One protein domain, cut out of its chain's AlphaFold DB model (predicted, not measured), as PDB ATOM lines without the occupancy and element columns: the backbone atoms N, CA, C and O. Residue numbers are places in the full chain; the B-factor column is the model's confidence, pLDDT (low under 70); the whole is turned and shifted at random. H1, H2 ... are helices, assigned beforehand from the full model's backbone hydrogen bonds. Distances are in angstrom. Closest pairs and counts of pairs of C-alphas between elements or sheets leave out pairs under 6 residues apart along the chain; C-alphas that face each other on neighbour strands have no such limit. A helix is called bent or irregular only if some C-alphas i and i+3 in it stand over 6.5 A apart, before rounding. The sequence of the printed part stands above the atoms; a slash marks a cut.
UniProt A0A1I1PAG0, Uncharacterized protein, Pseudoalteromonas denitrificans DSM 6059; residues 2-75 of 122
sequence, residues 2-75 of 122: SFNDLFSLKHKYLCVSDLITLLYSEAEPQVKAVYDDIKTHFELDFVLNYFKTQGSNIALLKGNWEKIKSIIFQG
ATOM      1  N   SER A   2      -4.379 -24.897  58.129       38.00
ATOM      2  CA  SER A   2      -4.957 -26.125  58.674       38.00
ATOM      3  C   SER A   2      -5.844 -26.809  57.628       38.00
ATOM      4  O   SER A   2      -6.302 -26.179  56.677       38.00
ATOM      5  N   PHE A   3      -6.116 -28.100  57.817       37.28
ATOM      6  CA  PHE A   3      -6.990 -28.902  56.952       37.28
ATOM      7  C   PHE A   3      -8.407 -28.302  56.796       37.28
ATOM      8  O   PHE A   3      -9.059 -28.501  55.772       37.28
ATOM      9  N   ASN A   4      -8.855 -27.490  57.761       38.22
ATOM     10  CA  ASN A   4     -10.153 -26.812  57.723       38.22
ATOM     11  C   ASN A   4     -10.175 -25.583  56.798       38.22
ATOM     12  O   ASN A   4     -11.236 -25.235  56.276       38.22
ATOM     13  N   ASP A   5      -9.020 -24.981  56.504       45.00
ATOM     14  CA  ASP A   5      -8.930 -23.831  55.591       45.00
ATOM     15  C   ASP A   5      -9.152 -24.254  54.124       45.00
ATOM     16  O   ASP A   5      -9.565 -23.450  53.289       45.00
ATOM     17  N   LEU A   6      -8.931 -25.539  53.811       42.84
ATOM     18  CA  LEU A   6      -9.190 -26.136  52.495       42.84
ATOM     19  C   LEU A   6     -10.686 -26.373  52.235       42.84
ATOM     20  O   LEU A   6     -11.117 -26.333  51.083       42.84
ATOM     21  N   PHE A   7     -11.496 -26.587  53.278       39.59
ATOM     22  CA  PHE A   7     -12.929 -26.866  53.124       39.59
ATOM     23  C   PHE A   7     -13.749 -25.603  52.822       39.59
ATOM     24  O   PHE A   7     -14.701 -25.660  52.046       39.59
ATOM     25  N   SER A   8     -13.339 -24.448  53.357       40.06
ATOM     26  CA  SER A   8     -14.024 -23.159  53.159       40.06
ATOM     27  C   SER A   8     -13.871 -22.585  51.735       40.06
ATOM     28  O   SER A   8     -14.650 -21.740  51.295       40.06
ATOM     29  N   LEU A   9     -12.908 -23.083  50.953       45.75
ATOM     30  CA  LEU A   9     -12.682 -22.651  49.567       45.75
ATOM     31  C   LEU A   9     -13.587 -23.350  48.535       45.75
ATOM     32  O   LEU A   9     -13.626 -22.911  47.384       45.75
ATOM     33  N   LYS A  10     -14.357 -24.377  48.928       45.91
ATOM     34  CA  LYS A  10     -15.236 -25.143  48.020       45.91
ATOM     35  C   LYS A  10     -16.389 -24.339  47.402       45.91
ATOM     36  O   LYS A  10     -17.003 -24.813  46.456       45.91
ATOM     37  N   HIS A  11     -16.679 -23.131  47.890       44.19
ATOM     38  CA  HIS A  11     -17.799 -22.320  47.394       44.19
ATOM     39  C   HIS A  11     -17.406 -21.149  46.484       44.19
ATOM     40  O   HIS A  11     -18.295 -20.467  45.984       44.19
ATOM     41  N   LYS A  12     -16.109 -20.891  46.246       47.41
ATOM     42  CA  LYS A  12     -15.680 -19.728  45.439       47.41
ATOM     43  C   LYS A  12     -14.996 -20.076  44.119       47.41
ATOM     44  O   LYS A  12     -14.923 -19.228  43.237       47.41
ATOM     45  N   TYR A  13     -14.542 -21.312  43.953       45.78
ATOM     46  CA  TYR A  13     -13.933 -21.780  42.715       45.78
ATOM     47  C   TYR A  13     -14.436 -23.192  42.449       45.78
ATOM     48  O   TYR A  13     -14.315 -24.045  43.327       45.78
ATOM     49  N   LEU A  14     -15.000 -23.425  41.259       47.19
ATOM     50  CA  LEU A  14     -15.211 -24.778  40.740       47.19
ATOM     51  C   LEU A  14     -13.915 -25.564  40.967       47.19
ATOM     52  O   LEU A  14     -12.841 -25.131  40.531       47.19
ATOM     53  N   CYS A  15     -13.994 -26.673  41.701       48.06
ATOM     54  CA  CYS A  15     -12.845 -27.544  41.847       48.06
ATOM     55  C   CYS A  15     -12.529 -28.116  40.464       48.06
ATOM     56  O   CYS A  15     -13.426 -28.357  39.659       48.06
ATOM     57  N   VAL A  16     -11.256 -28.372  40.165       51.34
ATOM     58  CA  VAL A  16     -10.884 -28.990  38.883       51.34
ATOM     59  C   VAL A  16     -11.522 -30.385  38.726       51.34
ATOM     60  O   VAL A  16     -11.667 -30.858  37.605       51.34
ATOM     61  N   SER A  17     -11.962 -31.008  39.830       51.22
ATOM     62  CA  SER A  17     -12.776 -32.234  39.834       51.22
ATOM     63  C   SER A  17     -14.189 -32.064  39.275       51.22
ATOM     64  O   SER A  17     -14.792 -33.057  38.887       51.22
ATOM     65  N   ASP A  18     -14.714 -30.839  39.238       57.56
ATOM     66  CA  ASP A  18     -16.093 -30.536  38.834       57.56
ATOM     67  C   ASP A  18     -16.159 -30.047  37.376       57.56
ATOM     68  O   ASP A  18     -17.234 -29.790  36.833       57.56
ATOM     69  N   LEU A  19     -14.999 -29.901  36.726       62.66
ATOM     70  CA  LEU A  19     -14.911 -29.585  35.310       62.66
ATOM     71  C   LEU A  19     -15.207 -30.842  34.492       62.66
ATOM     72  O   LEU A  19     -14.538 -31.866  34.638       62.66
ATOM     73  N   ILE A  20     -16.166 -30.733  33.569       71.12
ATOM     74  CA  ILE A  20     -16.371 -31.738  32.524       71.12
ATOM     75  C   ILE A  20     -15.055 -31.847  31.748       71.12
ATOM     76  O   ILE A  20     -14.636 -30.907  31.073       71.12
ATOM     77  N   THR A  21     -14.378 -32.983  31.883       85.75
ATOM     78  CA  THR A  21     -13.125 -33.280  31.189       85.75
ATOM     79  C   THR A  21     -13.316 -34.547  30.373       85.75
ATOM     80  O   THR A  21     -13.798 -35.545  30.894       85.75
ATOM     81  N   LEU A  22     -12.947 -34.513  29.090       91.56
ATOM     82  CA  LEU A  22     -12.940 -35.710  28.252       91.56
ATOM     83  C   LEU A  22     -11.614 -36.443  28.458       91.56
ATOM     84  O   LEU A  22     -10.551 -35.919  28.098       91.56
ATOM     85  N   LEU A  23     -11.671 -37.633  29.059       92.62
ATOM     86  CA  LEU A  23     -10.486 -38.446  29.308       92.62
ATOM     87  C   LEU A  23      -9.901 -38.969  27.995       92.62
ATOM     88  O   LEU A  23     -10.612 -39.199  27.020       92.62
ATOM     89  N   TYR A  24      -8.588 -39.209  27.983       93.81
ATOM     90  CA  TYR A  24      -7.918 -39.763  26.806       93.81
ATOM     91  C   TYR A  24      -8.544 -41.098  26.378       93.81
ATOM     92  O   TYR A  24      -8.775 -41.302  25.196       93.81
ATOM     93  N   SER A  25      -8.870 -41.991  27.315       94.31
ATOM     94  CA  SER A  25      -9.487 -43.296  27.022       94.31
ATOM     95  C   SER A  25     -10.837 -43.178  26.308       94.31
ATOM     96  O   SER A  25     -11.127 -43.977  25.418       94.31
ATOM     97  N   GLU A  26     -11.616 -42.158  26.655       94.56
ATOM     98  CA  GLU A  26     -12.983 -41.904  26.178       94.56
ATOM     99  C   GLU A  26     -13.016 -41.058  24.898       94.56
ATOM    100  O   GLU A  26     -14.049 -40.949  24.243       94.56
ATOM    101  N   ALA A  27     -11.887 -40.449  24.535       95.50
ATOM    102  CA  ALA A  27     -11.800 -39.533  23.414       95.50
ATOM    103  C   ALA A  27     -11.886 -40.242  22.050       95.50
ATOM    104  O   ALA A  27     -11.317 -41.320  21.830       95.50
ATOM    105  N   GLU A  28     -12.543 -39.579  21.099       97.06
ATOM    106  CA  GLU A  28     -12.522 -39.969  19.689       97.06
ATOM    107  C   GLU A  28     -11.102 -39.873  19.097       97.06
ATOM    108  O   GLU A  28     -10.291 -39.065  19.569       97.06
ATOM    109  N   PRO A  29     -10.790 -40.619  18.016       98.00
ATOM    110  CA  PRO A  29      -9.454 -40.628  17.408       98.00
ATOM    111  C   PRO A  29      -8.900 -39.235  17.074       98.00
ATOM    112  O   PRO A  29      -7.722 -38.964  17.293       98.00
ATOM    113  N   GLN A  30      -9.751 -38.321  16.604       97.56
ATOM    114  CA  GLN A  30      -9.345 -36.955  16.261       97.56
ATOM    115  C   GLN A  30      -8.932 -36.107  17.475       97.56
ATOM    116  O   GLN A  30      -8.067 -35.245  17.343       97.56
ATOM    117  N   VAL A  31      -9.540 -36.335  18.643       98.12
ATOM    118  CA  VAL A  31      -9.182 -35.652  19.893       98.12
ATOM    119  C   VAL A  31      -7.908 -36.272  20.463       98.12
ATOM    120  O   VAL A  31      -7.011 -35.537  20.869       98.12
ATOM    121  N   LYS A  32      -7.794 -37.609  20.420       98.06
ATOM    122  CA  LYS A  32      -6.581 -38.342  20.822       98.06
ATOM    123  C   LYS A  32      -5.350 -37.852  20.071       98.06
ATOM    124  O   LYS A  32      -4.373 -37.514  20.716       98.06
ATOM    125  N   ALA A  33      -5.444 -37.674  18.753       98.25
ATOM    126  CA  ALA A  33      -4.339 -37.146  17.955       98.25
ATOM    127  C   ALA A  33      -3.848 -35.766  18.440       98.25
ATOM    128  O   ALA A  33      -2.647 -35.517  18.482       98.25
ATOM    129  N   VAL A  34      -4.760 -34.874  18.846       98.12
ATOM    130  CA  VAL A  34      -4.377 -33.563  19.402       98.12
ATOM    131  C   VAL A  34      -3.771 -33.715  20.798       98.12
ATOM    132  O   VAL A  34      -2.788 -33.056  21.120       98.12
ATOM    133  N   TYR A  35      -4.333 -34.593  21.629       97.75
ATOM    134  CA  TYR A  35      -3.787 -34.909  22.949       97.75
ATOM    135  C   TYR A  35      -2.383 -35.513  22.883       97.75
ATOM    136  O   TYR A  35      -1.536 -35.143  23.693       97.75
ATOM    137  N   ASP A  36      -2.129 -36.402  21.928       97.62
ATOM    138  CA  ASP A  36      -0.816 -37.002  21.707       97.62
ATOM    139  C   ASP A  36       0.192 -35.942  21.264       97.62
ATOM    140  O   ASP A  36       1.277 -35.865  21.832       97.62
ATOM    141  N   ASP A  37      -0.192 -35.046  20.354       97.25
ATOM    142  CA  ASP A  37       0.663 -33.934  19.927       97.25
ATOM    143  C   ASP A  37       1.017 -32.984  21.091       97.25
ATOM    144  O   ASP A  37       2.174 -32.592  21.264       97.25
ATOM    145  N   ILE A  38       0.040 -32.670  21.954       95.12
ATOM    146  CA  ILE A  38       0.258 -31.906  23.194       95.12
ATOM    147  C   ILE A  38       1.255 -32.628  24.105       95.12
ATOM    148  O   ILE A  38       2.195 -32.010  24.609       95.12
ATOM    149  N   LYS A  39       1.052 -33.931  24.330       93.00
ATOM    150  CA  LYS A  39       1.927 -34.752  25.173       93.00
ATOM    151  C   LYS A  39       3.353 -34.781  24.640       93.00
ATOM    152  O   LYS A  39       4.278 -34.623  25.427       93.00
ATOM    153  N   THR A  40       3.528 -34.934  23.330       93.38
ATOM    154  CA  THR A  40       4.843 -34.932  22.683       93.38
ATOM    155  C   THR A  40       5.564 -33.603  22.877       93.38
ATOM    156  O   THR A  40       6.730 -33.605  23.251       93.38
ATOM    157  N   HIS A  41       4.883 -32.470  22.693       91.44
ATOM    158  CA  HIS A  41       5.511 -31.152  22.829       91.44
ATOM    159  C   HIS A  41       5.912 -30.811  24.270       91.44
ATOM    160  O   HIS A  41       6.969 -30.228  24.495       91.44
ATOM    161  N   PHE A  42       5.073 -31.155  25.251       87.25
ATOM    162  CA  PHE A  42       5.401 -30.941  26.664       87.25
ATOM    163  C   PHE A  42       6.235 -32.078  27.272       87.25
ATOM    164  O   PHE A  42       6.676 -31.950  28.411       87.25
ATOM    165  N   GLU A  43       6.441 -33.168  26.529       85.56
ATOM    166  CA  GLU A  43       7.046 -34.419  26.997       85.56
ATOM    167  C   GLU A  43       6.404 -34.920  28.303       85.56
ATOM    168  O   GLU A  43       7.070 -35.204  29.297       85.56
ATOM    169  N   LEU A  44       5.069 -34.987  28.305       83.81
ATOM    170  CA  LEU A  44       4.261 -35.459  29.430       83.81
ATOM    171  C   LEU A  44       3.558 -36.770  29.082       83.81
ATOM    172  O   LEU A  44       3.003 -36.925  27.997       83.81
ATOM    173  N   ASP A  45       3.442 -37.671  30.056       85.81
ATOM    174  CA  ASP A  45       2.691 -38.924  29.886       85.81
ATOM    175  C   ASP A  45       1.168 -38.744  29.980       85.81
ATOM    176  O   ASP A  45       0.393 -39.639  29.624       85.81
ATOM    177  N   PHE A  46       0.714 -37.566  30.410       85.50
ATOM    178  CA  PHE A  46      -0.693 -37.239  30.610       85.50
ATOM    179  C   PHE A  46      -1.076 -35.914  29.945       85.50
ATOM    180  O   PHE A  46      -0.253 -35.033  29.718       85.50
ATOM    181  N   VAL A  47      -2.372 -35.758  29.676       89.44
ATOM    182  CA  VAL A  47      -2.939 -34.534  29.099       89.44
ATOM    183  C   VAL A  47      -3.352 -33.581  30.220       89.44
ATOM    184  O   VAL A  47      -4.084 -33.971  31.138       89.44
ATOM    185  N   LEU A  48      -2.923 -32.320  30.136       90.12
ATOM    186  CA  LEU A  48      -3.301 -31.275  31.090       90.12
ATOM    187  C   LEU A  48      -4.825 -31.068  31.107       90.12
ATOM    188  O   LEU A  48      -5.484 -31.069  30.066       90.12
ATOM    189  N   ASN A  49      -5.396 -30.828  32.292       89.75
ATOM    190  CA  ASN A  49      -6.834 -30.593  32.460       89.75
ATOM    191  C   ASN A  49      -7.342 -29.432  31.593       89.75
ATOM    192  O   ASN A  49      -8.436 -29.538  31.049       89.75
ATOM    193  N   TYR A  50      -6.529 -28.389  31.381       91.56
ATOM    194  CA  TYR A  50      -6.859 -27.295  30.461       91.56
ATOM    195  C   TYR A  50      -7.302 -27.799  29.079       91.56
ATOM    196  O   TYR A  50      -8.343 -27.379  28.576       91.56
ATOM    197  N   PHE A  51      -6.578 -28.749  28.487       94.94
ATOM    198  CA  PHE A  51      -6.953 -29.330  27.196       94.94
ATOM    199  C   PHE A  51      -8.116 -30.311  27.325       94.94
ATOM    200  O   PHE A  51      -9.014 -30.302  26.487       94.94
ATOM    201  N   LYS A  52      -8.165 -31.095  28.412       93.62
ATOM    202  CA  LYS A  52      -9.253 -32.062  28.625       93.62
ATOM    203  C   LYS A  52     -10.635 -31.422  28.729       93.62
ATOM    204  O   LYS A  52     -11.609 -32.013  28.272       93.62
ATOM    205  N   THR A  53     -10.724 -30.203  29.263       93.69
ATOM    206  CA  THR A  53     -11.990 -29.442  29.307       93.69
ATOM    207  C   THR A  53     -12.513 -29.013  27.936       93.69
ATOM    208  O   THR A  53     -13.674 -28.644  27.809       93.69
ATOM    209  N   GLN A  54     -11.678 -29.072  26.898       94.81
ATOM    210  CA  GLN A  54     -12.027 -28.667  25.536       94.81
ATOM    211  C   GLN A  54     -12.296 -29.870  24.627       94.81
ATOM    212  O   GLN A  54     -12.689 -29.688  23.479       94.81
ATOM    213  N   GLY A  55     -12.094 -31.099  25.117       93.88
ATOM    214  CA  GLY A  55     -12.158 -32.311  24.298       93.88
ATOM    215  C   GLY A  55     -13.517 -32.571  23.644       93.88
ATOM    216  O   GLY A  55     -13.562 -33.190  22.588       93.88
ATOM    217  N   SER A  56     -14.613 -32.055  24.210       93.38
ATOM    218  CA  SER A  56     -15.952 -32.142  23.608       93.38
ATOM    219  C   SER A  56     -16.147 -31.222  22.394       93.38
ATOM    220  O   SER A  56     -17.111 -31.389  21.653       93.38
ATOM    221  N   ASN A  57     -15.244 -30.262  22.164       95.56
ATOM    222  CA  ASN A  57     -15.255 -29.373  21.006       95.56
ATOM    223  C   ASN A  57     -13.883 -29.387  20.318       95.56
ATOM    224  O   ASN A  57     -12.979 -28.616  20.650       95.56
ATOM    225  N   ILE A  58     -13.745 -30.247  19.308       96.62
ATOM    226  CA  ILE A  58     -12.478 -30.440  18.596       96.62
ATOM    227  C   ILE A  58     -11.973 -29.170  17.897       96.62
ATOM    228  O   ILE A  58     -10.764 -28.949  17.839       96.62
ATOM    229  N   ALA A  59     -12.868 -28.319  17.388       97.69
ATOM    230  CA  ALA A  59     -12.476 -27.077  16.726       97.69
ATOM    231  C   ALA A  59     -11.838 -26.100  17.725       97.69
ATOM    232  O   ALA A  59     -10.786 -25.526  17.441       97.69
ATOM    233  N   LEU A  60     -12.430 -25.979  18.919       97.12
ATOM    234  CA  LEU A  60     -11.881 -25.178  20.013       97.12
ATOM    235  C   LEU A  60     -10.536 -25.736  20.494       97.12
ATOM    236  O   LEU A  60      -9.570 -24.980  20.594       97.12
ATOM    237  N   LEU A  61     -10.465 -27.048  20.747       97.81
ATOM    238  CA  LEU A  61      -9.243 -27.709  21.205       97.81
ATOM    239  C   LEU A  61      -8.089 -27.501  20.217       97.81
ATOM    240  O   LEU A  61      -7.007 -27.088  20.628       97.81
ATOM    241  N   LYS A  62      -8.319 -27.728  18.916       98.12
ATOM    242  CA  LYS A  62      -7.306 -27.513  17.870       98.12
ATOM    243  C   LYS A  62      -6.874 -26.052  17.791       98.12
ATOM    244  O   LYS A  62      -5.680 -25.776  17.804       98.12
ATOM    245  N   GLY A  63      -7.825 -25.116  17.754       98.31
ATOM    246  CA  GLY A  63      -7.514 -23.688  17.663       98.31
ATOM    247  C   GLY A  63      -6.688 -23.184  18.851       98.31
ATOM    248  O   GLY A  63      -5.688 -22.488  18.670       98.31
ATOM    249  N   ASN A  64      -7.059 -23.579  20.070       97.94
ATOM    250  CA  ASN A  64      -6.301 -23.212  21.265       97.94
ATOM    251  C   ASN A  64      -4.950 -23.916  21.340       97.94
ATOM    252  O   ASN A  64      -3.981 -23.308  21.798       97.94
ATOM    253  N   TRP A  65      -4.861 -25.164  20.879       97.75
ATOM    254  CA  TRP A  65      -3.588 -25.866  20.822       97.75
ATOM    255  C   TRP A  65      -2.606 -25.179  19.875       97.75
ATOM    256  O   TRP A  65      -1.502 -24.853  20.299       97.75
ATOM    257  N   GLU A  66      -3.015 -24.848  18.650       98.06
ATOM    258  CA  GLU A  66      -2.147 -24.139  17.701       98.06
ATOM    259  C   GLU A  66      -1.707 -22.772  18.233       98.06
ATOM    260  O   GLU A  66      -0.535 -22.398  18.135       98.06
ATOM    261  N   LYS A  67      -2.611 -22.054  18.910       97.31
ATOM    262  CA  LYS A  67      -2.258 -20.814  19.606       97.31
ATOM    263  C   LYS A  67      -1.172 -21.050  20.659       97.31
ATOM    264  O   LYS A  67      -0.159 -20.357  20.644       97.31
ATOM    265  N   ILE A  68      -1.351 -22.016  21.560       96.38
ATOM    266  CA  ILE A  68      -0.357 -22.325  22.601       96.38
ATOM    267  C   ILE A  68       0.963 -22.771  21.975       96.38
ATOM    268  O   ILE A  68       2.020 -22.313  22.405       96.38
ATOM    269  N   LYS A  69       0.907 -23.595  20.927       95.44
ATOM    270  CA  LYS A  69       2.082 -24.091  20.219       95.44
ATOM    271  C   LYS A  69       2.917 -22.947  19.649       95.44
ATOM    272  O   LYS A  69       4.123 -22.893  19.885       95.44
ATOM    273  N   SER A  70       2.260 -21.987  18.994       96.50
ATOM    274  CA  SER A  70       2.917 -20.784  18.472       96.50
ATOM    275  C   SER A  70       3.536 -19.913  19.570       96.50
ATOM    276  O   SER A  70       4.628 -19.376  19.396       96.50
ATOM    277  N   ILE A  71       2.882 -19.814  20.732       95.50
ATOM    278  CA  ILE A  71       3.369 -19.004  21.851       95.50
ATOM    279  C   ILE A  71       4.581 -19.667  22.498       95.50
ATOM    280  O   ILE A  71       5.610 -19.015  22.638       95.50
ATOM    281  N   ILE A  72       4.487 -20.939  22.887       95.50
ATOM    282  CA  ILE A  72       5.500 -21.612  23.712       95.50
ATOM    283  C   ILE A  72       6.673 -22.109  22.866       95.50
ATOM    284  O   ILE A  72       7.825 -21.775  23.154       95.50
ATOM    285  N   PHE A  73       6.397 -22.835  21.783       94.44
ATOM    286  CA  PHE A  73       7.404 -23.649  21.098       94.44
ATOM    287  C   PHE A  73       7.994 -23.007  19.834       94.44
ATOM    288  O   PHE A  73       8.965 -23.526  19.297       94.44
ATOM    289  N   GLN A  74       7.458 -21.877  19.361       94.12
ATOM    290  CA  GLN A  74       7.934 -21.205  18.141       94.12
ATOM    291  C   GLN A  74       8.563 -19.831  18.425       94.12
ATOM    292  O   GLN A  74       8.328 -19.219  19.467       94.12
ATOM    293  N   GLY A  75       9.351 -19.307  17.484       94.62
ATOM    294  CA  GLY A  75      10.001 -17.996  17.593       94.62
ATOM    295  C   GLY A  75      11.372 -18.032  18.277       94.62
ATOM    296  O   GLY A  75      11.965 -19.088  18.456       94.62
TER     297      GLY A  75
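This is residues 2 to 75 of the 122 residues of an uncharacterized protein of Pseudoalteromonas denitrificans DSM 6059 (UniProt A0A1I1PAG0). A free arm, residues 2 to 15 with the short helix H1, sticks out from a small body where two long helices, H2 and H4, lie side by side with short H3 near both. The printed part has 74 residues with four named helices, H1 to H4 in order, and no named strand: all helix. It is loose, with a radius of gyration of the C-alphas of 15.0 A, spanning 43 by 31 by 22 A.

H1, residues 8 to 11, is apart from H2, residues 29 to 42, H3, residues 49 to 52, and H4, residues 58 to 72. H2 and H4 touch, the same way at a shallow tilt of 14 degrees; their closest C-alphas, of Val 31 and Ile 58, are 6.3 A apart. H3 is close to but not clearly touching H2 (closest C-alphas Tyr 35 and Phe 51, 7.7 A) and H4 (Phe 51 and Leu 61, 6.6 A). Every O i to N i+4 pair is within hydrogen-bond range in H4, 9 of 10 in H2; H1 and H3 are too short for one.

H1, from C-alpha 8 at (-14.024, -23.159, 53.159), is only just irregular at 6.9 A. H2 is 20.0 A long, H3 4.8 A and H4 20.7 A, ending at C-alpha 72 (5.500, -21.612, 23.712).

The printed part has no cut. The link H1 to H2 is long. Residues 2 to 19 are under pLDDT 70.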